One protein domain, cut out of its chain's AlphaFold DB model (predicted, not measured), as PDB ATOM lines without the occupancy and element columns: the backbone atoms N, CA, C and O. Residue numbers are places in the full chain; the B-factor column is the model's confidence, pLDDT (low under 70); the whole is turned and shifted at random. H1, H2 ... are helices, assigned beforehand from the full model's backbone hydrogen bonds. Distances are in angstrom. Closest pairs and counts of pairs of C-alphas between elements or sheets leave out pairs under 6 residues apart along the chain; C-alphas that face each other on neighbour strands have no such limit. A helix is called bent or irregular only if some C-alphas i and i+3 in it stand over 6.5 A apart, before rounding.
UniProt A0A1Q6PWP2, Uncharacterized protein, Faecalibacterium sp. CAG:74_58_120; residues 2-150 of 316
ATOM      1  N   ASP A   2      10.132  -0.503  23.600       53.06
ATOM      2  CA  ASP A   2      10.510  -1.003  22.263       53.06
ATOM      3  C   ASP A   2      11.982  -1.410  22.079       53.06
ATOM      4  O   ASP A   2      12.232  -2.416  21.424       53.06
ATOM      5  N   GLU A   3      12.951  -0.717  22.695       53.44
ATOM      6  CA  GLU A   3      14.389  -1.069  22.623       53.44
ATOM      7  C   GLU A   3      14.762  -2.378  23.338       53.44
ATOM      8  O   GLU A   3      15.756  -3.019  22.998       53.44
ATOM      9  N   ILE A   4      13.989  -2.773  24.354       54.19
ATOM     10  CA  ILE A   4      14.226  -4.018  25.097       54.19
ATOM     11  C   ILE A   4      13.616  -5.181  24.309       54.19
ATOM     12  O   ILE A   4      14.272  -6.203  24.126       54.19
ATOM     13  N   THR A   5      12.433  -4.972  23.725       55.31
ATOM     14  CA  THR A   5      11.751  -5.949  22.869       55.31
ATOM     15  C   THR A   5      12.534  -6.233  21.575       55.31
ATOM     16  O   THR A   5      12.692  -7.391  21.201       55.31
ATOM     17  N   THR A   6      13.139  -5.215  20.939       56.69
ATOM     18  CA  THR A   6      14.007  -5.417  19.750       56.69
ATOM     19  C   THR A   6      15.340  -6.100  20.072       56.69
ATOM     20  O   THR A   6      15.942  -6.721  19.191       56.69
ATOM     21  N   ARG A   7      15.827  -5.999  21.317       56.34
ATOM     22  CA  ARG A   7      17.015  -6.730  21.791       56.34
ATOM     23  C   ARG A   7      16.715  -8.202  22.056       56.34
ATOM     24  O   ARG A   7      17.562  -9.035  21.751       56.34
ATOM     25  N   GLU A   8      15.537  -8.515  22.593       58.41
ATOM     26  CA  GLU A   8      15.094  -9.895  22.826       58.41
ATOM     27  C   GLU A   8      14.790 -10.637  21.513       58.41
ATOM     28  O   GLU A   8      15.188 -11.791  21.373       58.41
ATOM     29  N   GLU A   9      14.208  -9.974  20.505       61.00
ATOM     30  CA  GLU A   9      13.969 -10.580  19.180       61.00
ATOM     31  C   GLU A   9      15.263 -10.852  18.384       61.00
ATOM     32  O   GLU A   9      15.327 -11.812  17.617       61.00
ATOM     33  N   ASN A  10      16.330 -10.069  18.598       68.00
ATOM     34  CA  ASN A  10      17.635 -10.242  17.937       68.00
ATOM     35  C   ASN A  10      18.677 -10.992  18.791       68.00
ATOM     36  O   ASN A  10      19.849 -11.108  18.407       68.00
ATOM     37  N   LEU A  11      18.284 -11.509  19.959       72.50
ATOM     38  CA  LEU A  11      19.182 -12.207  20.880       72.50
ATOM     39  C   LEU A  11      19.836 -13.460  20.254       72.50
ATOM     40  O   LEU A  11      21.046 -13.625  20.412       72.50
ATOM     41  N   PRO A  12      19.118 -14.304  19.480       78.00
ATOM     42  CA  PRO A  12      19.735 -15.452  18.807       78.00
ATOM     43  C   PRO A  12      20.811 -15.038  17.789       78.00
ATOM     44  O   PRO A  12      21.937 -15.524  17.847       78.00
ATOM     45  N   ALA A  13      20.516 -14.056  16.928       80.75
ATOM     46  CA  ALA A  13      21.451 -13.584  15.901       80.75
ATOM     47  C   ALA A  13      22.702 -12.903  16.494       80.75
ATOM     48  O   ALA A  13      23.808 -13.020  15.959       80.75
ATOM     49  N   THR A  14      22.552 -12.199  17.621       84.25
ATOM     50  CA  THR A  14      23.689 -11.588  18.328       84.25
ATOM     51  C   THR A  14      24.567 -12.631  19.023       84.25
ATOM     52  O   THR A  14      25.793 -12.524  18.953       84.25
ATOM     53  N   LEU A  15      23.981 -13.671  19.627       88.38
ATOM     54  CA  LEU A  15      24.731 -14.801  20.190       88.38
ATOM     55  C   LEU A  15      25.492 -15.582  19.113       88.38
ATOM     56  O   LEU A  15      26.660 -15.916  19.322       88.38
ATOM     57  N   ASP A  16      24.887 -15.801  17.945       89.50
ATOM     58  CA  ASP A  16      25.546 -16.463  16.815       89.50
ATOM     59  C   ASP A  16      26.763 -15.675  16.307       89.50
ATOM     60  O   ASP A  16      27.813 -16.264  16.029       89.50
ATOM     61  N   SER A  17      26.667 -14.341  16.260       89.25
ATOM     62  CA  SER A  17      27.793 -13.459  15.920       89.25
ATOM     63  C   SER A  17      28.940 -13.569  16.931       89.25
ATOM     64  O   SER A  17      30.099 -13.740  16.540       89.25
ATOM     65  N   TYR A  18      28.650 -13.550  18.238       92.50
ATOM     66  CA  TYR A  18      29.682 -13.756  19.262       92.50
ATOM     67  C   TYR A  18      30.288 -15.160  19.201       92.50
ATOM     68  O   TYR A  18      31.503 -15.311  19.351       92.50
ATOM     69  N   ALA A  19      29.483 -16.186  18.922       87.50
ATOM     70  CA  ALA A  19      29.976 -17.542  18.725       87.50
ATOM     71  C   ALA A  19      30.909 -17.631  17.503       87.50
ATOM     72  O   ALA A  19      31.949 -18.289  17.567       87.50
ATOM     73  N   GLN A  20      30.590 -16.935  16.406       88.06
ATOM     74  CA  GLN A  20      31.452 -16.851  15.225       88.06
ATOM     75  C   GLN A  20      32.776 -16.136  15.529       88.06
ATOM     76  O   GLN A  20      33.836 -16.641  15.154       88.06
ATOM     77  N   GLN A  21      32.737 -15.014  16.253       91.00
ATOM     78  CA  GLN A  21      33.942 -14.304  16.700       91.00
ATOM     79  C   GLN A  21      34.808 -15.184  17.609       91.00
ATOM     80  O   GLN A  21      36.018 -15.286  17.406       91.00
ATOM     81  N   GLY A  22      34.193 -15.887  18.565       89.19
ATOM     82  CA  GLY A  22      34.879 -16.841  19.434       89.19
ATOM     83  C   GLY A  22      35.571 -17.955  18.644       89.19
ATOM     84  O   GLY A  22      36.753 -18.220  18.867       89.19
ATOM     85  N   ARG A  23      34.881 -18.556  17.663       85.44
ATOM     86  CA  ARG A  23      35.471 -19.560  16.758       85.44
ATOM     87  C   ARG A  23      36.662 -19.001  15.976       85.44
ATOM     88  O   ARG A  23      37.684 -19.676  15.888       85.44
ATOM     89  N   MET A  24      36.566 -17.768  15.474       88.19
ATOM     90  CA  MET A  24      37.667 -17.099  14.773       88.19
ATOM     91  C   MET A  24      38.886 -16.891  15.686       88.19
ATOM     92  O   MET A  24      40.012 -17.189  15.287       88.19
ATOM     93  N   PHE A  25      38.691 -16.433  16.928       90.25
ATOM     94  CA  PHE A  25      39.798 -16.283  17.879       90.25
ATOM     95  C   PHE A  25      40.449 -17.620  18.235       90.25
ATOM     96  O   PHE A  25      41.676 -17.705  18.264       90.25
ATOM     97  N   LEU A  26      39.654 -18.670  18.458       84.38
ATOM     98  CA  LEU A  26      40.168 -20.014  18.731       84.38
ATOM     99  C   LEU A  26      40.963 -20.574  17.543       84.38
ATOM    100  O   LEU A  26      42.032 -21.153  17.741       84.38
ATOM    101  N   PHE A  27      40.481 -20.356  16.319       84.00
ATOM    102  CA  PHE A  27      41.187 -20.731  15.097       84.00
ATOM    103  C   PHE A  27      42.533 -20.003  14.972       84.00
ATOM    104  O   PHE A  27      43.576 -20.644  14.840       84.00
ATOM    105  N   ASN A  28      42.535 -18.672  15.097       88.62
ATOM    106  CA  ASN A  28      43.757 -17.869  15.016       88.62
ATOM    107  C   ASN A  28      44.758 -18.242  16.117       88.62
ATOM    108  O   ASN A  28      45.959 -18.319  15.863       88.62
ATOM    109  N   ALA A  29      44.280 -18.529  17.330       88.25
ATOM    110  CA  ALA A  29      45.126 -19.012  18.414       88.25
ATOM    111  C   ALA A  29      45.785 -20.353  18.057       88.25
ATOM    112  O   ALA A  29      46.994 -20.497  18.229       88.25
ATOM    113  N   ALA A  30      45.031 -21.310  17.506       84.19
ATOM    114  CA  ALA A  30      45.591 -22.581  17.051       84.19
ATOM    115  C   ALA A  30      46.670 -22.380  15.972       84.19
ATOM    116  O   ALA A  30      47.753 -22.956  16.088       84.19
ATOM    117  N   GLN A  31      46.428 -21.504  14.990       88.06
ATOM    118  CA  GLN A  31      47.416 -21.186  13.950       88.06
ATOM    119  C   GLN A  31      48.682 -20.560  14.519       88.06
ATOM    120  O   GLN A  31      49.790 -20.979  14.181       88.06
ATOM    121  N   ASN A  32      48.529 -19.601  15.427       92.62
ATOM    122  CA  ASN A  32      49.661 -18.943  16.063       92.62
ATOM    123  C   ASN A  32      50.502 -19.930  16.882       92.62
ATOM    124  O   ASN A  32      51.725 -19.847  16.851       92.62
ATOM    125  N   LEU A  33      49.880 -20.903  17.555       92.69
ATOM    126  CA  LEU A  33      50.605 -21.950  18.286       92.69
ATOM    127  C   LEU A  33      51.366 -22.904  17.353       92.69
ATOM    128  O   LEU A  33      52.481 -23.315  17.674       92.69
ATOM    129  N   ILE A  34      50.809 -23.226  16.184       92.06
ATOM    130  CA  ILE A  34      51.510 -24.016  15.162       92.06
ATOM    131  C   ILE A  34      52.715 -23.227  14.623       92.06
ATOM    132  O   ILE A  34      53.832 -23.747  14.602       92.06
ATOM    133  N   GLN A  35      52.531 -21.954  14.261       93.75
ATOM    134  CA  GLN A  35      53.622 -21.086  13.793       93.75
ATOM    135  C   GLN A  35      54.658 -20.801  14.886       93.75
ATOM    136  O   GLN A  35      55.841 -20.657  14.592       93.75
ATOM    137  N   PHE A  36      54.268 -20.795  16.158       95.38
ATOM    138  CA  PHE A  36      55.223 -20.719  17.255       95.38
ATOM    139  C   PHE A  36      56.192 -21.913  17.238       95.38
ATOM    140  O   PHE A  36      57.396 -21.735  17.413       95.38
ATOM    141  N   GLY A  37      55.706 -23.115  16.906       95.88
ATOM    142  CA  GLY A  37      56.555 -24.281  16.652       95.88
ATOM    143  C   GLY A  37      57.584 -24.054  15.539       95.88
ATOM    144  O   GLY A  37      58.749 -24.423  15.706       95.88
ATOM    145  N   ARG A  38      57.193 -23.389  14.443       96.56
ATOM    146  CA  ARG A  38      58.105 -22.972  13.361       96.56
ATOM    147  C   ARG A  38      59.206 -22.047  13.870       96.56
ATOM    148  O   ARG A  38      60.379 -22.321  13.638       96.56
ATOM    149  N   VAL A  39      58.830 -20.991  14.596       96.94
ATOM    150  CA  VAL A  39      59.775 -20.010  15.158       96.94
ATOM    151  C   VAL A  39      60.792 -20.705  16.063       96.94
ATOM    152  O   VAL A  39      61.987 -20.444  15.963       96.94
ATOM    153  N   LEU A  40      60.345 -21.642  16.902       97.12
ATOM    154  CA  LEU A  40      61.234 -22.424  17.763       97.12
ATOM    155  C   LEU A  40      62.199 -23.314  16.961       97.12
ATOM    156  O   LEU A  40      63.355 -23.463  17.355       97.12
ATOM    157  N   ILE A  41      61.757 -23.893  15.838       96.94
ATOM    158  CA  ILE A  41      62.613 -24.681  14.936       96.94
ATOM    159  C   ILE A  41      63.668 -23.812  14.263       96.94
ATOM    160  O   ILE A  41      64.829 -24.214  14.233       96.94
ATOM    161  N   GLU A  42      63.281 -22.644  13.755       96.31
ATOM    162  CA  GLU A  42      64.188 -21.706  13.088       96.31
ATOM    163  C   GLU A  42      65.176 -21.064  14.076       96.31
ATOM    164  O   GLU A  42      66.343 -20.865  13.744       96.31
ATOM    165  N   ALA A  43      64.752 -20.809  15.319       96.06
ATOM    166  CA  ALA A  43      65.603 -20.235  16.357       96.06
ATOM    167  C   ALA A  43      66.594 -21.243  16.962       96.06
ATOM    168  O   ALA A  43      67.726 -20.874  17.270       96.06
ATOM    169  N   LYS A  44      66.213 -22.521  17.123       95.62
ATOM    170  CA  LYS A  44      67.062 -23.551  17.755       95.62
ATOM    171  C   LYS A  44      68.498 -23.647  17.200       95.62
ATOM    172  O   LYS A  44      69.401 -23.749  18.027       95.62
ATOM    173  N   PRO A  45      68.763 -23.617  15.877       96.38
ATOM    174  CA  PRO A  45      70.133 -23.649  15.349       96.38
ATOM    175  C   PRO A  45      70.936 -22.362  15.601       96.38
ATOM    176  O   PRO A  45      72.160 -22.405  15.524       96.38
ATOM    177  N   LEU A  46      70.276 -21.236  15.898       96.75
ATOM    178  CA  LEU A  46      70.924 -19.951  16.192       96.75
ATOM    179  C   LEU A  46      71.348 -19.831  17.663       96.75
ATOM    180  O   LEU A  46      72.216 -19.025  17.998       96.75
ATOM    181  N   VAL A  47      70.744 -20.625  18.550       94.94
ATOM    182  CA  VAL A  47      71.091 -20.660  19.972       94.94
ATOM    183  C   VAL A  47      72.336 -21.535  20.179       94.94
ATOM    184  O   VAL A  47      72.383 -22.657  19.662       94.94
ATOM    185  N   PRO A  48      73.342 -21.089  20.960       94.81
ATOM    186  CA  PRO A  48      74.502 -21.911  21.288       94.81
ATOM    187  C   PRO A  48      74.117 -23.284  21.854       94.81
ATOM    188  O   PRO A  48      73.138 -23.430  22.596       94.81
ATOM    189  N   ARG A  49      74.911 -24.311  21.524       88.94
ATOM    190  CA  ARG A  49      74.656 -25.691  21.967       88.94
ATOM    191  C   ARG A  49      74.501 -25.753  23.490       88.94
ATOM    192  O   ARG A  49      75.296 -25.179  24.224       88.94
ATOM    193  N   GLY A  50      73.468 -26.461  23.946       91.19
ATOM    194  CA  GLY A  50      73.155 -26.626  25.369       91.19
ATOM    195  C   GLY A  50      72.449 -25.435  26.031       91.19
ATOM    196  O   GLY A  50      72.035 -25.561  27.175       91.19
ATOM    197  N   GLN A  51      72.257 -24.305  25.339       95.56
ATOM    198  CA  GLN A  51      71.600 -23.120  25.916       95.56
ATOM    199  C   GLN A  51      70.129 -22.960  25.508       95.56
ATOM    200  O   GLN A  51      69.468 -22.015  25.935       95.56
ATOM    201  N   PHE A  52      69.596 -23.877  24.697       95.88
ATOM    202  CA  PHE A  52      68.225 -23.788  24.189       95.88
ATOM    203  C   PHE A  52      67.176 -23.794  25.308       95.88
ATOM    204  O   PHE A  52      66.266 -22.971  25.277       95.88
ATOM    205  N   GLU A  53      67.332 -24.644  26.325       95.75
ATOM    206  CA  GLU A  53      66.428 -24.673  27.482       95.75
ATOM    207  C   GLU A  53      66.359 -23.313  28.192       95.75
ATOM    208  O   GLU A  53      65.272 -22.772  28.403       95.75
ATOM    209  N   GLY A  54      67.519 -22.730  28.512       96.06
ATOM    210  CA  GLY A  54      67.603 -21.421  29.160       96.06
ATOM    211  C   GLY A  54      67.029 -20.304  28.288       96.06
ATOM    212  O   GLY A  54      66.286 -19.456  28.780       96.06
ATOM    213  N   TRP A  55      67.313 -20.331  26.984       97.12
ATOM    214  CA  TRP A  55      66.780 -19.357  26.036       97.12
ATOM    215  C   TRP A  55      65.250 -19.403  25.969       97.12
ATOM    216  O   TRP A  55      64.601 -18.367  26.115       97.12
ATOM    217  N   VAL A  56      64.656 -20.588  25.822       97.06
ATOM    218  CA  VAL A  56      63.196 -20.746  25.773       97.06
ATOM    219  C   VAL A  56      62.548 -20.311  27.091       97.06
ATOM    220  O   VAL A  56      61.552 -19.583  27.077       97.06
ATOM    221  N   LYS A  57      63.122 -20.714  28.231       96.50
ATOM    222  CA  LYS A  57      62.608 -20.357  29.558       96.50
ATOM    223  C   LYS A  57      62.613 -18.844  29.779       96.50
ATOM    224  O   LYS A  57      61.622 -18.307  30.265       96.50
ATOM    225  N   ASN A  58      63.689 -18.162  29.394       96.56
ATOM    226  CA  ASN A  58      63.836 -16.721  29.604       96.56
ATOM    227  C   ASN A  58      62.960 -15.880  28.662       96.56
ATOM    228  O   ASN A  58      62.475 -14.835  29.076       96.56
ATOM    229  N   ASN A  59      62.757 -16.317  27.414       96.44
ATOM    230  CA  ASN A  59      62.001 -15.539  26.423       96.44
ATOM    231  C   ASN A  59      60.494 -15.828  26.443       96.44
ATOM    232  O   ASN A  59      59.700 -14.931  26.175       96.44
ATOM    233  N   PHE A  60      60.092 -17.066  26.748       95.81
ATOM    234  CA  PHE A  60      58.695 -17.504  26.625       95.81
ATOM    235  C   PHE A  60      58.114 -18.097  27.912       95.81
ATOM    236  O   PHE A  60      56.927 -18.406  27.949       95.81
ATOM    237  N   GLY A  61      58.918 -18.294  28.963       95.75
ATOM    238  CA  GLY A  61      58.439 -18.841  30.236       95.75
ATOM    239  C   GLY A  61      58.033 -20.320  30.192       95.75
ATOM    240  O   GLY A  61      57.355 -20.785  31.104       95.75
ATOM    241  N   ILE A  62      58.429 -21.069  29.156       96.06
ATOM    242  CA  ILE A  62      58.077 -22.490  28.984       96.06
ATOM    243  C   ILE A  62      59.295 -23.406  29.148       96.06
ATOM    244  O   ILE A  62      60.441 -22.985  29.006       96.06
ATOM    245  N   SER A  63      59.042 -24.684  29.440       96.44
ATOM    246  CA  SER A  63      60.095 -25.706  29.504       96.44
ATOM    247  C   SER A  63      60.590 -26.106  28.111       96.44
ATOM    248  O   SER A  63      59.843 -26.002  27.130       96.44
ATOM    249  N   GLU A  64      61.806 -26.660  28.021       94.94
ATOM    250  CA  GLU A  64      62.284 -27.241  26.760       94.94
ATOM    251  C   GLU A  64      61.336 -28.343  26.261       94.94
ATOM    252  O   GLU A  64      61.025 -28.381  25.073       94.94
ATOM    253  N   ARG A  65      60.804 -29.191  27.152       95.44
ATOM    254  CA  ARG A  65      59.834 -30.241  26.791       95.44
ATOM    255  C   ARG A  65      58.596 -29.660  26.103       95.44
ATOM    256  O   ARG A  65      58.125 -30.206  25.108       95.44
ATOM    257  N   THR A  66      58.068 -28.555  26.624       95.06
ATOM    258  CA  THR A  66      56.915 -27.863  26.038       95.06
ATOM    259  C   THR A  66      57.263 -27.286  24.666       95.06
ATOM    260  O   THR A  66      56.518 -27.499  23.712       95.06
ATOM    261  N   ALA A  67      58.418 -26.622  24.534       96.12
ATOM    262  CA  ALA A  67      58.901 -26.126  23.244       96.12
ATOM    263  C   ALA A  67      59.075 -27.256  22.221       96.12
ATOM    264  O   ALA A  67      58.610 -27.134  21.091       96.12
ATOM    265  N   GLN A  68      59.662 -28.385  22.620       95.69
ATOM    266  CA  GLN A  68      59.791 -29.570  21.771       95.69
ATOM    267  C   GLN A  68      58.426 -30.096  21.302       95.69
ATOM    268  O   GLN A  68      58.312 -30.497  20.147       95.69
ATOM    269  N   GLY A  69      57.386 -30.040  22.144       95.12
ATOM    270  CA  GLY A  69      56.010 -30.369  21.756       95.12
ATOM    271  C   GLY A  69      55.478 -29.479  20.628       95.12
ATOM    272  O   GLY A  69      55.026 -29.994  19.607       95.12
ATOM    273  N   TYR A  70      55.611 -28.152  20.757       96.06
ATOM    274  CA  TYR A  70      55.249 -27.204  19.690       96.06
ATOM    275  C   TYR A  70      56.023 -27.468  18.393       96.06
ATOM    276  O   TYR A  70      55.441 -27.505  17.308       96.06
ATOM    277  N   MET A  71      57.332 -27.704  18.503       96.62
ATOM    278  CA  MET A  71      58.179 -28.031  17.358       96.62
ATOM    279  C   MET A  71      57.748 -29.344  16.684       96.62
ATOM    280  O   MET A  71      57.713 -29.420  15.459       96.62
ATOM    281  N   ALA A  72      57.415 -30.378  17.460       95.88
ATOM    282  CA  ALA A  72      56.977 -31.668  16.936       95.88
ATOM    283  C   ALA A  72      55.655 -31.546  16.163       95.88
ATOM    284  O   ALA A  72      55.562 -32.054  15.047       95.88
ATOM    285  N   VAL A  73      54.677 -30.807  16.704       95.50
ATOM    286  CA  VAL A  73      53.413 -30.520  16.003       95.50
ATOM    287  C   VAL A  73      53.676 -29.804  14.680       95.50
ATOM    288  O   VAL A  73      53.162 -30.228  13.647       95.50
ATOM    289  N   TYR A  74      54.515 -28.762  14.675       95.44
ATOM    290  CA  TYR A  74      54.816 -28.042  13.438       95.44
ATOM    291  C   TYR A  74      55.513 -28.928  12.397       95.44
ATOM    292  O   TYR A  74      55.120 -28.919  11.235       95.44
ATOM    293  N   ARG A  75      56.511 -29.729  12.797       95.00
ATOM    294  CA  ARG A  75      57.211 -30.637  11.868       95.00
ATOM    295  C   ARG A  75      56.267 -31.632  11.208       95.00
ATOM    296  O   ARG A  75      56.406 -31.891  10.019       95.00
ATOM    297  N   ARG A  76      55.339 -32.193  11.982       93.19
ATOM    298  CA  ARG A  76      54.465 -33.273  11.518       93.19
ATOM    299  C   ARG A  76      53.249 -32.765  10.741       93.19
ATOM    300  O   ARG A  76      52.852 -33.386   9.759       93.19
ATOM    301  N   PHE A  77      52.687 -31.626  11.151       93.06
ATOM    302  CA  PHE A  77      51.401 -31.132  10.646       93.06
ATOM    303  C   PHE A  77      51.447 -29.708  10.077       93.06
ATOM    304  O   PHE A  77      50.611 -29.359   9.254       93.06
ATOM    305  N   GLY A  78      52.413 -28.877  10.471       89.25
ATOM    306  CA  GLY A  78      52.400 -27.429  10.218       89.25
ATOM    307  C   GLY A  78      52.555 -26.994   8.757       89.25
ATOM    308  O   GLY A  78      52.247 -25.848   8.439       89.25
ATOM    309  N   VAL A  79      53.013 -27.885   7.873       89.06
ATOM    310  CA  VAL A  79      53.137 -27.636   6.420       89.06
ATOM    311  C   VAL A  79      51.959 -28.233   5.635       89.06
ATOM    312  O   VAL A  79      51.734 -27.890   4.478       89.06
ATOM    313  N   LYS A  80      51.184 -29.126   6.257       90.19
ATOM    314  CA  LYS A  80      50.118 -29.886   5.603       90.19
ATOM    315  C   LYS A  80      48.797 -29.110   5.673       90.19
ATOM    316  O   LYS A  80      48.246 -28.910   6.754       90.19
ATOM    317  N   GLU A  81      48.268 -28.716   4.515       86.38
ATOM    318  CA  GLU A  81      47.062 -27.875   4.399       86.38
ATOM    319  C   GLU A  81      45.842 -28.469   5.114       86.38
ATOM    320  O   GLU A  81      45.108 -27.753   5.791       86.38
ATOM    321  N   GLN A  82      45.666 -29.789   5.041       87.00
ATOM    322  CA  GLN A  82      44.539 -30.500   5.653       87.00
ATOM    323  C   GLN A  82      44.454 -30.351   7.183       87.00
ATOM    324  O   GLN A  82      43.382 -30.515   7.755       87.00
ATOM    325  N   TYR A  83      45.559 -30.007   7.853       88.50
ATOM    326  CA  TYR A  83      45.596 -29.806   9.305       88.50
ATOM    327  C   TYR A  83      45.529 -28.336   9.708       88.50
ATOM    328  O   TYR A  83      45.534 -28.029  10.902       88.50
ATOM    329  N   ARG A  84      45.423 -27.417   8.739       84.19
ATOM    330  CA  ARG A  84      45.346 -25.980   9.006       84.19
ATOM    331  C   ARG A  84      44.149 -25.634   9.886       84.19
ATOM    332  O   ARG A  84      44.266 -24.748  10.710       84.19
ATOM    333  N   ASN A  85      43.024 -26.334   9.790       81.75
ATOM    334  CA  ASN A  85      41.839 -26.005  10.593       81.75
ATOM    335  C   ASN A  85      41.754 -26.759  11.928       81.75
ATOM    336  O   ASN A  85      40.869 -26.487  12.737       81.75
ATOM    337  N   VAL A  86      42.709 -27.647  12.208       87.31
ATOM    338  CA  VAL A  86      42.679 -28.504  13.393       87.31
ATOM    339  C   VAL A  86      43.292 -27.787  14.598       87.31
ATOM    340  O   VAL A  86      44.364 -27.184  14.529       87.31
ATOM    341  N   GLN A  87      42.615 -27.865  15.746       87.94
ATOM    342  CA  GLN A  87      43.101 -27.259  16.988       87.94
ATOM    343  C   GLN A  87      44.426 -27.886  17.445       87.94
ATOM    344  O   GLN A  87      44.595 -29.106  17.423       87.94
ATOM    345  N   PHE A  88      45.339 -27.059  17.964       89.38
ATOM    346  CA  PHE A  88      46.674 -27.492  18.396       89.38
ATOM    347  C   PHE A  88      46.649 -28.665  19.394       89.38
ATOM    348  O   PHE A  88      47.434 -29.603  19.274       89.38
ATOM    349  N   SER A  89      45.723 -28.648  20.359       89.50
ATOM    350  CA  SER A  89      45.572 -29.717  21.356       89.50
ATOM    351  C   SER A  89      45.252 -31.075  20.726       89.50
ATOM    352  O   SER A  89      45.763 -32.091  21.185       89.50
ATOM    353  N   LYS A  90      44.454 -31.091  19.654       91.19
ATOM    354  CA  LYS A  90      44.102 -32.297  18.893       91.19
ATOM    355  C   LYS A  90      45.323 -32.840  18.144       91.19
ATOM    356  O   LYS A  90      45.646 -34.018  18.270       91.19
ATOM    357  N   LEU A  91      46.057 -31.961  17.456       92.31
ATOM    358  CA  LEU A  91      47.301 -32.316  16.758       92.31
ATOM    359  C   LEU A  91      48.372 -32.853  17.714       92.31
ATOM    360  O   LEU A  91      49.118 -33.765  17.367       92.31
ATOM    361  N   GLN A  92      48.434 -32.321  18.936       92.75
ATOM    362  CA  GLN A  92      49.365 -32.802  19.950       92.75
ATOM    363  C   GLN A  92      49.074 -34.253  20.362       92.75
ATOM    364  O   GLN A  92      50.011 -35.025  20.543       92.75
ATOM    365  N   GLU A  93      47.803 -34.644  20.491       94.31
ATOM    366  CA  GLU A  93      47.433 -36.035  20.799       94.31
ATOM    367  C   GLU A  93      47.745 -36.971  19.619       94.31
ATOM    368  O   GLU A  93      48.222 -38.088  19.819       94.31
ATOM    369  N   MET A  94      47.589 -36.492  18.380       94.25
ATOM    370  CA  MET A  94      47.944 -37.241  17.166       94.25
ATOM    371  C   MET A  94      49.451 -37.505  17.018       94.25
ATOM    372  O   MET A  94      49.831 -38.410  16.281       94.25
ATOM    373  N   LEU A  95      50.328 -36.795  17.743       93.69
ATOM    374  CA  LEU A  95      51.768 -37.103  17.756       93.69
ATOM    375  C   LEU A  95      52.080 -38.514  18.276       93.69
ATOM    376  O   LEU A  95      53.165 -39.028  18.013       93.69
ATOM    377  N   ALA A  96      51.164 -39.137  19.024       92.56
ATOM    378  CA  ALA A  96      51.342 -40.497  19.523       92.56
ATOM    379  C   ALA A  96      51.057 -41.586  18.469       92.56
ATOM    380  O   ALA A  96      51.364 -42.755  18.726       92.56
ATOM    381  N   LEU A  97      50.504 -41.222  17.305       91.62
ATOM    382  CA  LEU A  97      50.351 -42.132  16.170       91.62
ATOM    383  C   LEU A  97      51.724 -42.512  15.588       91.62
ATOM    384  O   LEU A  97      52.658 -41.701  15.655       91.62
ATOM    385  N   PRO A  98      51.863 -43.698  14.973       88.56
ATOM    386  CA  PRO A  98      53.003 -44.013  14.114       88.56
ATOM    387  C   PRO A  98      53.154 -42.992  12.973       88.56
ATOM    388  O   PRO A  98      52.162 -42.473  12.462       88.56
ATOM    389  N   GLU A  99      54.390 -42.643  12.604       86.00
ATOM    390  CA  GLU A  99      54.633 -41.717  11.487       86.00
ATOM    391  C   GLU A  99      54.065 -42.286  10.179       86.00
ATOM    392  O   GLU A  99      54.272 -43.456   9.865       86.00
ATOM    393  N   GLY A 100      53.336 -41.461   9.424       85.62
ATOM    394  CA  GLY A 100      52.733 -41.836   8.143       85.62
ATOM    395  C   GLY A 100      51.304 -42.383   8.229       85.62
ATOM    396  O   GLY A 100      50.650 -42.498   7.196       85.62
ATOM    397  N   THR A 101      50.777 -42.676   9.423       89.69
ATOM    398  CA  THR A 101      49.386 -43.151   9.587       89.69
ATOM    399  C   THR A 101      48.393 -42.023   9.866       89.69
ATOM    400  O   THR A 101      47.215 -42.276  10.109       89.69
ATOM    401  N   GLU A 102      48.834 -40.763   9.885       89.81
ATOM    402  CA  GLU A 102      47.996 -39.632  10.297       89.81
ATOM    403  C   GLU A 102      46.912 -39.338   9.269       89.81
ATOM    404  O   GLU A 102      45.802 -38.977   9.643       89.81
ATOM    405  N   GLU A 103      47.220 -39.508   7.984       88.75
ATOM    406  CA  GLU A 103      46.267 -39.325   6.886       88.75
ATOM    407  C   GLU A 103      45.135 -40.347   6.945       88.75
ATOM    408  O   GLU A 103      43.974 -39.954   6.896       88.75
ATOM    409  N   GLN A 104      45.461 -41.626   7.153       89.44
ATOM    410  CA  GLN A 104      44.467 -42.686   7.357       89.44
ATOM    411  C   GLN A 104      43.628 -42.418   8.607       89.44
ATOM    412  O   GLN A 104      42.406 -42.376   8.532       89.44
ATOM    413  N   PHE A 105      44.276 -42.095   9.730       91.56
ATOM    414  CA  PHE A 105      43.569 -41.739  10.959       91.56
ATOM    415  C   PHE A 105      42.617 -40.547  10.764       91.56
ATOM    416  O   PHE A 105      41.533 -40.517  11.334       91.56
ATOM    417  N   SER A 106      43.005 -39.563   9.950       89.56
ATOM    418  CA  SER A 106      42.169 -38.389   9.648       89.56
ATOM    419  C   SER A 106      41.036 -38.698   8.667       89.56
ATOM    420  O   SER A 106      40.059 -37.958   8.630       89.56
ATOM    421  N   ALA A 107      41.167 -39.752   7.860       89.31
ATOM    422  CA  ALA A 107      40.101 -40.237   6.990       89.31
ATOM    423  C   ALA A 107      39.046 -41.021   7.788       89.31
ATOM    424  O   ALA A 107      37.853 -40.870   7.536       89.31
ATOM    425  N   ASP A 108      39.484 -41.797   8.781       89.44
ATOM    426  CA  ASP A 108      38.612 -42.629   9.618       89.44
ATOM    427  C   ASP A 108      37.919 -41.835  10.742       89.44
ATOM    428  O   ASP A 108      36.891 -42.258  11.280       89.44
ATOM    429  N   HIS A 109      38.459 -40.665  11.100       88.94
ATOM    430  CA  HIS A 109      37.973 -39.846  12.207       88.94
ATOM    431  C   HIS A 109      37.748 -38.384  11.809       88.94
ATOM    432  O   HIS A 109      38.661 -37.703  11.346       88.94
ATOM    433  N   ASN A 110      36.553 -37.850  12.098       86.94
ATOM    434  CA  ASN A 110      36.281 -36.424  11.919       86.94
ATOM    435  C   ASN A 110      36.974 -35.590  13.011       86.94
ATOM    436  O   ASN A 110      36.468 -35.430  14.128       86.94
ATOM    437  N   LEU A 111      38.135 -35.028  12.667       85.75
ATOM    438  CA  LEU A 111      38.947 -34.218  13.575       85.75
ATOM    439  C   LEU A 111      38.253 -32.926  14.024       85.75
ATOM    440  O   LEU A 111      38.633 -32.392  15.069       85.75
ATOM    441  N   ASP A 112      37.261 -32.421  13.289       81.12
ATOM    442  CA  ASP A 112      36.550 -31.190  13.641       81.12
ATOM    443  C   ASP A 112      35.544 -31.430  14.773       81.12
ATOM    444  O   ASP A 112      35.571 -30.705  15.776       81.12
ATOM    445  N   ASP A 113      34.764 -32.507  14.675       84.50
ATOM    446  CA  ASP A 113      33.716 -32.856  15.642       84.50
ATOM    447  C   ASP A 113      34.284 -33.424  16.946       84.50
ATOM    448  O   ASP A 113      33.790 -33.128  18.036       84.50
ATOM    449  N   MET A 114      35.350 -34.223  16.860       87.50
ATOM    450  CA  MET A 114      35.903 -34.902  18.031       87.50
ATOM    451  C   MET A 114      36.621 -33.934  18.968       87.50
ATOM    452  O   MET A 114      37.451 -33.119  18.561       87.50
ATOM    453  N   SER A 115      36.387 -34.067  20.268       89.00
ATOM    454  CA  SER A 115      37.179 -33.396  21.294       89.00
ATOM    455  C   SER A 115      38.605 -33.963  21.358       89.00
ATOM    456  O   SER A 115      38.869 -35.110  20.999       89.00
ATOM    457  N   ALA A 116      39.553 -33.193  21.905       88.12
ATOM    458  CA  ALA A 116      40.930 -33.669  22.090       88.12
ATOM    459  C   ALA A 116      41.013 -34.954  22.945       88.12
ATOM    460  O   ALA A 116      41.891 -35.788  22.740       88.12
ATOM    461  N   ARG A 117      40.070 -35.155  23.880       89.56
ATOM    462  CA  ARG A 117      39.991 -36.381  24.693       89.56
ATOM    463  C   ARG A 117      39.549 -37.591  23.873       89.56
ATOM    464  O   ARG A 117      40.046 -38.687  24.114       89.56
ATOM    465  N   GLU A 118      38.623 -37.401  22.941       91.31
ATOM    466  CA  GLU A 118      38.171 -38.463  22.039       91.31
ATOM    467  C   GLU A 118      39.268 -38.827  21.042       91.31
ATOM    468  O   GLU A 118      39.547 -40.010  20.877       91.31
ATOM    469  N   ILE A 119      39.979 -37.837  20.490       92.75
ATOM    470  CA  ILE A 119      41.147 -38.080  19.628       92.75
ATOM    471  C   ILE A 119      42.210 -38.870  20.382       92.75
ATOM    472  O   ILE A 119      42.690 -39.879  19.881       92.75
ATOM    473  N   LYS A 120      42.527 -38.493  21.624       93.00
ATOM    474  CA  LYS A 120      43.466 -39.251  22.458       93.00
ATOM    475  C   LYS A 120      43.065 -40.719  22.621       93.00
ATOM    476  O   LYS A 120      43.923 -41.595  22.541       93.00
ATOM    477  N   ARG A 121      41.780 -40.995  22.872       93.00
ATOM    478  CA  ARG A 121      41.271 -42.371  23.004       93.00
ATOM    479  C   ARG A 121      41.380 -43.135  21.689       93.00
ATOM    480  O   ARG A 121      41.881 -44.252  21.704       93.00
ATOM    481  N   ALA A 122      40.986 -42.518  20.578       92.44
ATOM    482  CA  ALA A 122      41.087 -43.117  19.251       92.44
ATOM    483  C   ALA A 122      42.547 -43.425  18.872       92.44
ATOM    484  O   ALA A 122      42.850 -44.531  18.440       92.44
ATOM    485  N   VAL A 123      43.482 -42.508  19.141       92.56
ATOM    486  CA  VAL A 123      44.923 -42.733  18.929       92.56
ATOM    487  C   VAL A 123      45.446 -43.891  19.785       92.56
ATOM    488  O   VAL A 123      46.216 -44.724  19.306       92.56
ATOM    489  N   GLN A 124      45.034 -43.971  21.056       91.75
ATOM    490  CA  GLN A 124      45.418 -45.081  21.933       91.75
ATOM    491  C   GLN A 124      44.866 -46.422  21.446       91.75
ATOM    492  O   GLN A 124      45.591 -47.415  21.486       91.75
ATOM    493  N   GLN A 125      43.620 -46.444  20.977       90.69
ATOM    494  CA  GLN A 125      42.990 -47.638  20.428       90.69
ATOM    495  C   GLN A 125      43.695 -48.098  19.148       90.69
ATOM    496  O   GLN A 125      44.146 -49.238  19.102       90.69
ATOM    497  N   ALA A 126      43.907 -47.203  18.181       88.38
ATOM    498  CA  ALA A 126      44.609 -47.517  16.935       88.38
ATOM    499  C   ALA A 126      46.015 -48.085  17.196       88.38
ATOM    500  O   ALA A 126      46.451 -49.047  16.565       88.38
ATOM    501  N   LYS A 127      46.725 -47.535  18.189       88.88
ATOM    502  CA  LYS A 127      48.031 -48.059  18.602       88.88
ATOM    503  C   LYS A 127      47.932 -49.448  19.238       88.88
ATOM    504  O   LYS A 127      48.789 -50.290  18.978       88.88
ATOM    505  N   ALA A 128      46.941 -49.677  20.097       88.88
ATOM    506  CA  ALA A 128      46.741 -50.970  20.744       88.88
ATOM    507  C   ALA A 128      46.371 -52.058  19.725       88.88
ATOM    508  O   ALA A 128      46.911 -53.157  19.799       88.88
ATOM    509  N   GLU A 129      45.519 -51.734  18.754       87.06
ATOM    510  CA  GLU A 129      45.132 -52.625  17.658       87.06
ATOM    511  C   GLU A 129      46.331 -52.972  16.770       87.06
ATOM    512  O   GLU A 129      46.604 -54.150  16.545       87.06
ATOM    513  N   ALA A 130      47.118 -51.972  16.358       85.75
ATOM    514  CA  ALA A 130      48.341 -52.205  15.591       85.75
ATOM    515  C   ALA A 130      49.340 -53.094  16.353       85.75
ATOM    516  O   ALA A 130      49.933 -54.006  15.780       85.75
ATOM    517  N   GLN A 131      49.510 -52.863  17.658       86.75
ATOM    518  CA  GLN A 131      50.400 -53.678  18.484       86.75
ATOM    519  C   GLN A 131      49.881 -55.113  18.656       86.75
ATOM    520  O   GLN A 131      50.677 -56.050  18.649       86.75
ATOM    521  N   ALA A 132      48.567 -55.287  18.812       88.88
ATOM    522  CA  ALA A 132      47.945 -56.598  18.936       88.88
ATOM    523  C   ALA A 132      48.098 -57.418  17.648       88.88
ATOM    524  O   ALA A 132      48.404 -58.605  17.727       88.88
ATOM    525  N   GLU A 133      47.953 -56.791  16.476       86.56
ATOM    526  CA  GLU A 133      48.134 -57.483  15.197       86.56
ATOM    527  C   GLU A 133      49.595 -57.892  14.977       86.56
ATOM    528  O   GLU A 133      49.863 -59.024  14.583       86.56
ATOM    529  N   ILE A 134      50.554 -57.026  15.328       88.44
ATOM    530  CA  ILE A 134      51.986 -57.363  15.278       88.44
ATOM    531  C   ILE A 134      52.303 -58.555  16.192       88.44
ATOM    532  O   ILE A 134      53.032 -59.462  15.791       88.44
ATOM    533  N   GLU A 135      51.768 -58.579  17.414       89.69
ATOM    534  CA  GLU A 135      52.013 -59.675  18.359       89.69
ATOM    535  C   GLU A 135      51.342 -60.981  17.909       89.69
ATOM    536  O   GLU A 135      51.919 -62.064  18.024       89.69
ATOM    537  N   LYS A 136      50.141 -60.899  17.337       90.94
ATOM    538  CA  LYS A 136      49.449 -62.052  16.758       90.94
ATOM    539  C   LYS A 136      50.219 -62.636  15.572       90.94
ATOM    540  O   LYS A 136      50.395 -63.849  15.505       90.94
ATOM    541  N   GLU A 137      50.723 -61.793  14.676       89.62
ATOM    542  CA  GLU A 137      51.548 -62.237  13.549       89.62
ATOM    543  C   GLU A 137      52.856 -62.867  14.041       89.62
ATOM    544  O   GLU A 137      53.266 -63.934  13.584       89.62
ATOM    545  N   ARG A 138      53.490 -62.253  15.045       89.50
ATOM    546  CA  ARG A 138      54.706 -62.784  15.661       89.50
ATOM    547  C   ARG A 138      54.476 -64.159  16.289       89.50
ATOM    548  O   ARG A 138      55.242 -65.079  16.022       89.50
ATOM    549  N   THR A 139      53.427 -64.315  17.089       90.56
ATOM    550  CA  THR A 139      53.092 -65.596  17.731       90.56
ATOM    551  C   THR A 139      52.695 -66.663  16.709       90.56
ATOM    552  O   THR A 139      53.091 -67.819  16.849       90.56
ATOM    553  N   ALA A 140      51.982 -66.293  15.639       91.00
ATOM    554  CA  ALA A 140      51.673 -67.198  14.532       91.00
ATOM    555  C   ALA A 140      52.943 -67.671  13.812       91.00
ATOM    556  O   ALA A 140      53.086 -68.863  13.530       91.00
ATOM    557  N   ARG A 141      53.890 -66.759  13.569       88.81
ATOM    558  CA  ARG A 141      55.190 -67.081  12.983       88.81
ATOM    559  C   ARG A 141      56.021 -67.983  13.894       88.81
ATOM    560  O   ARG A 141      56.531 -68.993  13.422       88.81
ATOM    561  N   GLU A 142      56.118 -67.671  15.183       88.94
ATOM    562  CA  GLU A 142      56.825 -68.504  16.165       88.94
ATOM    563  C   GLU A 142      56.208 -69.917  16.244       88.94
ATOM    564  O   GLU A 142      56.933 -70.912  16.268       88.94
ATOM    565  N   ALA A 143      54.876 -70.037  16.191       90.06
ATOM    566  CA  ALA A 143      54.189 -71.328  16.152       90.06
ATOM    567  C   ALA A 143      54.428 -72.099  14.841       90.06
ATOM    568  O   ALA A 143      54.563 -73.325  14.857       90.06
ATOM    569  N   ALA A 144      54.484 -71.405  13.700       86.06
ATOM    570  CA  ALA A 144      54.809 -72.016  12.414       86.06
ATOM    571  C   ALA A 144      56.260 -72.520  12.385       86.06
ATOM    572  O   ALA A 144      56.503 -73.660  11.995       86.06
ATOM    573  N   GLU A 145      57.209 -71.715  12.864       87.44
ATOM    574  CA  GLU A 145      58.619 -72.096  12.989       87.44
ATOM    575  C   GLU A 145      58.800 -73.280  13.955       87.44
ATOM    576  O   GLU A 145      59.565 -74.200  13.663       87.44
ATOM    577  N   ALA A 146      58.050 -73.322  15.062       87.44
ATOM    578  CA  ALA A 146      58.051 -74.462  15.979       87.44
ATOM    579  C   ALA A 146      57.551 -75.753  15.308       87.44
ATOM    580  O   ALA A 146      58.189 -76.794  15.452       87.44
ATOM    581  N   LYS A 147      56.467 -75.687  14.521       85.00
ATOM    582  CA  LYS A 147      55.958 -76.843  13.759       85.00
ATOM    583  C   LYS A 147      56.936 -77.324  12.694       85.00
ATOM    584  O   LYS A 147      57.074 -78.526  12.502       85.00
ATOM    585  N   ILE A 148      57.605 -76.407  11.994       82.69
ATOM    586  CA  ILE A 148      58.633 -76.765  11.008       82.69
ATOM    587  C   ILE A 148      59.777 -77.498  11.703       82.69
ATOM    588  O   ILE A 148      60.134 -78.590  11.278       82.69
ATOM    589  N   ARG A 149      60.276 -76.960  12.820       83.25
ATOM    590  CA  ARG A 149      61.334 -77.606  13.605       83.25
ATOM    591  C   ARG A 149      60.917 -78.985  14.121       83.25
ATOM    592  O   ARG A 149      61.727 -79.904  14.118       83.25
ATOM    593  N   GLU A 150      59.667 -79.141  14.553       82.19
ATOM    594  CA  GLU A 150      59.121 -80.435  14.970       82.19
ATOM    595  C   GLU A 150      59.098 -81.434  13.802       82.19
ATOM    596  O   GLU A 150      59.571 -82.560  13.953       82.19
TER     597      GLU A 150
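This is residues 2 to 150 of the 316 residues of an uncharacterized protein of Faecalibacterium sp. CAG:74_58_120 (UniProt A0A1Q6PWP2). Two long helices, H2 and H7, reach out as arms from a small body of short helices, and the length of the whole runs from H1, which comes before the H2 arm, to the last residue of H7. In the body, H4 crosses the later part of H2 with H3 beyond it at one end, while H5 sits in the middle and joins H2 to the beginning of H7; H6 is near H7. Residues 2 to 25, with H1 and the first part of H2, stick out on one side, and residues 131 to 150 of H7 on the other. The printed part has 149 residues with seven named helices, H1 to H7 in order, and no named strand: the class is all helix. It is extended, with a radius of gyration of the C-alphas of 23.0 A, and flat, spanning 93 by 48 by 23 A.

H1, residues 2 to 9, begins at C-alpha 2 (10.510, -1.003, 22.263). H2, residues 11 to 46, is 52.5 A long and ends at C-alpha 46 (70.924, -19.951, 16.192); it is only just irregular, with C-alphas 42 and 45 6.7 A apart. H3 is residues 52 to 60, 11.7 A, and H4 is residues 64 to 77, 19.8 A. H5, residues 88 to 94, and H6, residues 102 to 108, are short. H7, residues 116 to 150, is 50.7 A long and ends at C-alpha 150 (59.121, -80.435, 14.970).

H1 and H2 meet only through their link. H4 and H5 are the hubs, touching three helices each. With residues 33 to 41 alone, H2 touches H4, about perpendicular at 74 degrees; the closest C-alphas, of Gly 37 and Met 71, are 4.1 A apart. H3 touches H4 at 88 degrees, about perpendicular, closest at the C-alphas of Glu 53 and Glu 64, 4.9 A; H4 does so with residues 64 to 67 alone. H5 touches H4, closest at the C-alphas of Val 73 and Gln 92, 6.1 A. H2 touches H5 with residues 30 to 34 alone, closest at the C-alphas of Ala 30 and Phe 88, 5.2 A. H7 touches H5 with residues 116 to 123 alone, at a shallow tilt of 12 degrees, the same way; the closest C-alphas, of Lys 90 and Ala 116, are 4.7 A apart. H6 and H7 are near each other, and H2 and H7 are apart. Every O i to N i+4 pair is within hydrogen-bond range in H1, H3, H4, H5, H6 and H7, and 30 of 32 in H2.

The two C-alphas farthest apart, of Asp 2 and Glu 150, are 93.4 A apart. The body without the stretches that stand free spans 43 by 30 by 21 A. The printed part has no cut and no long link. Mean pLDDT of the printed part is 88.6; residues 2 to 10 are under 70.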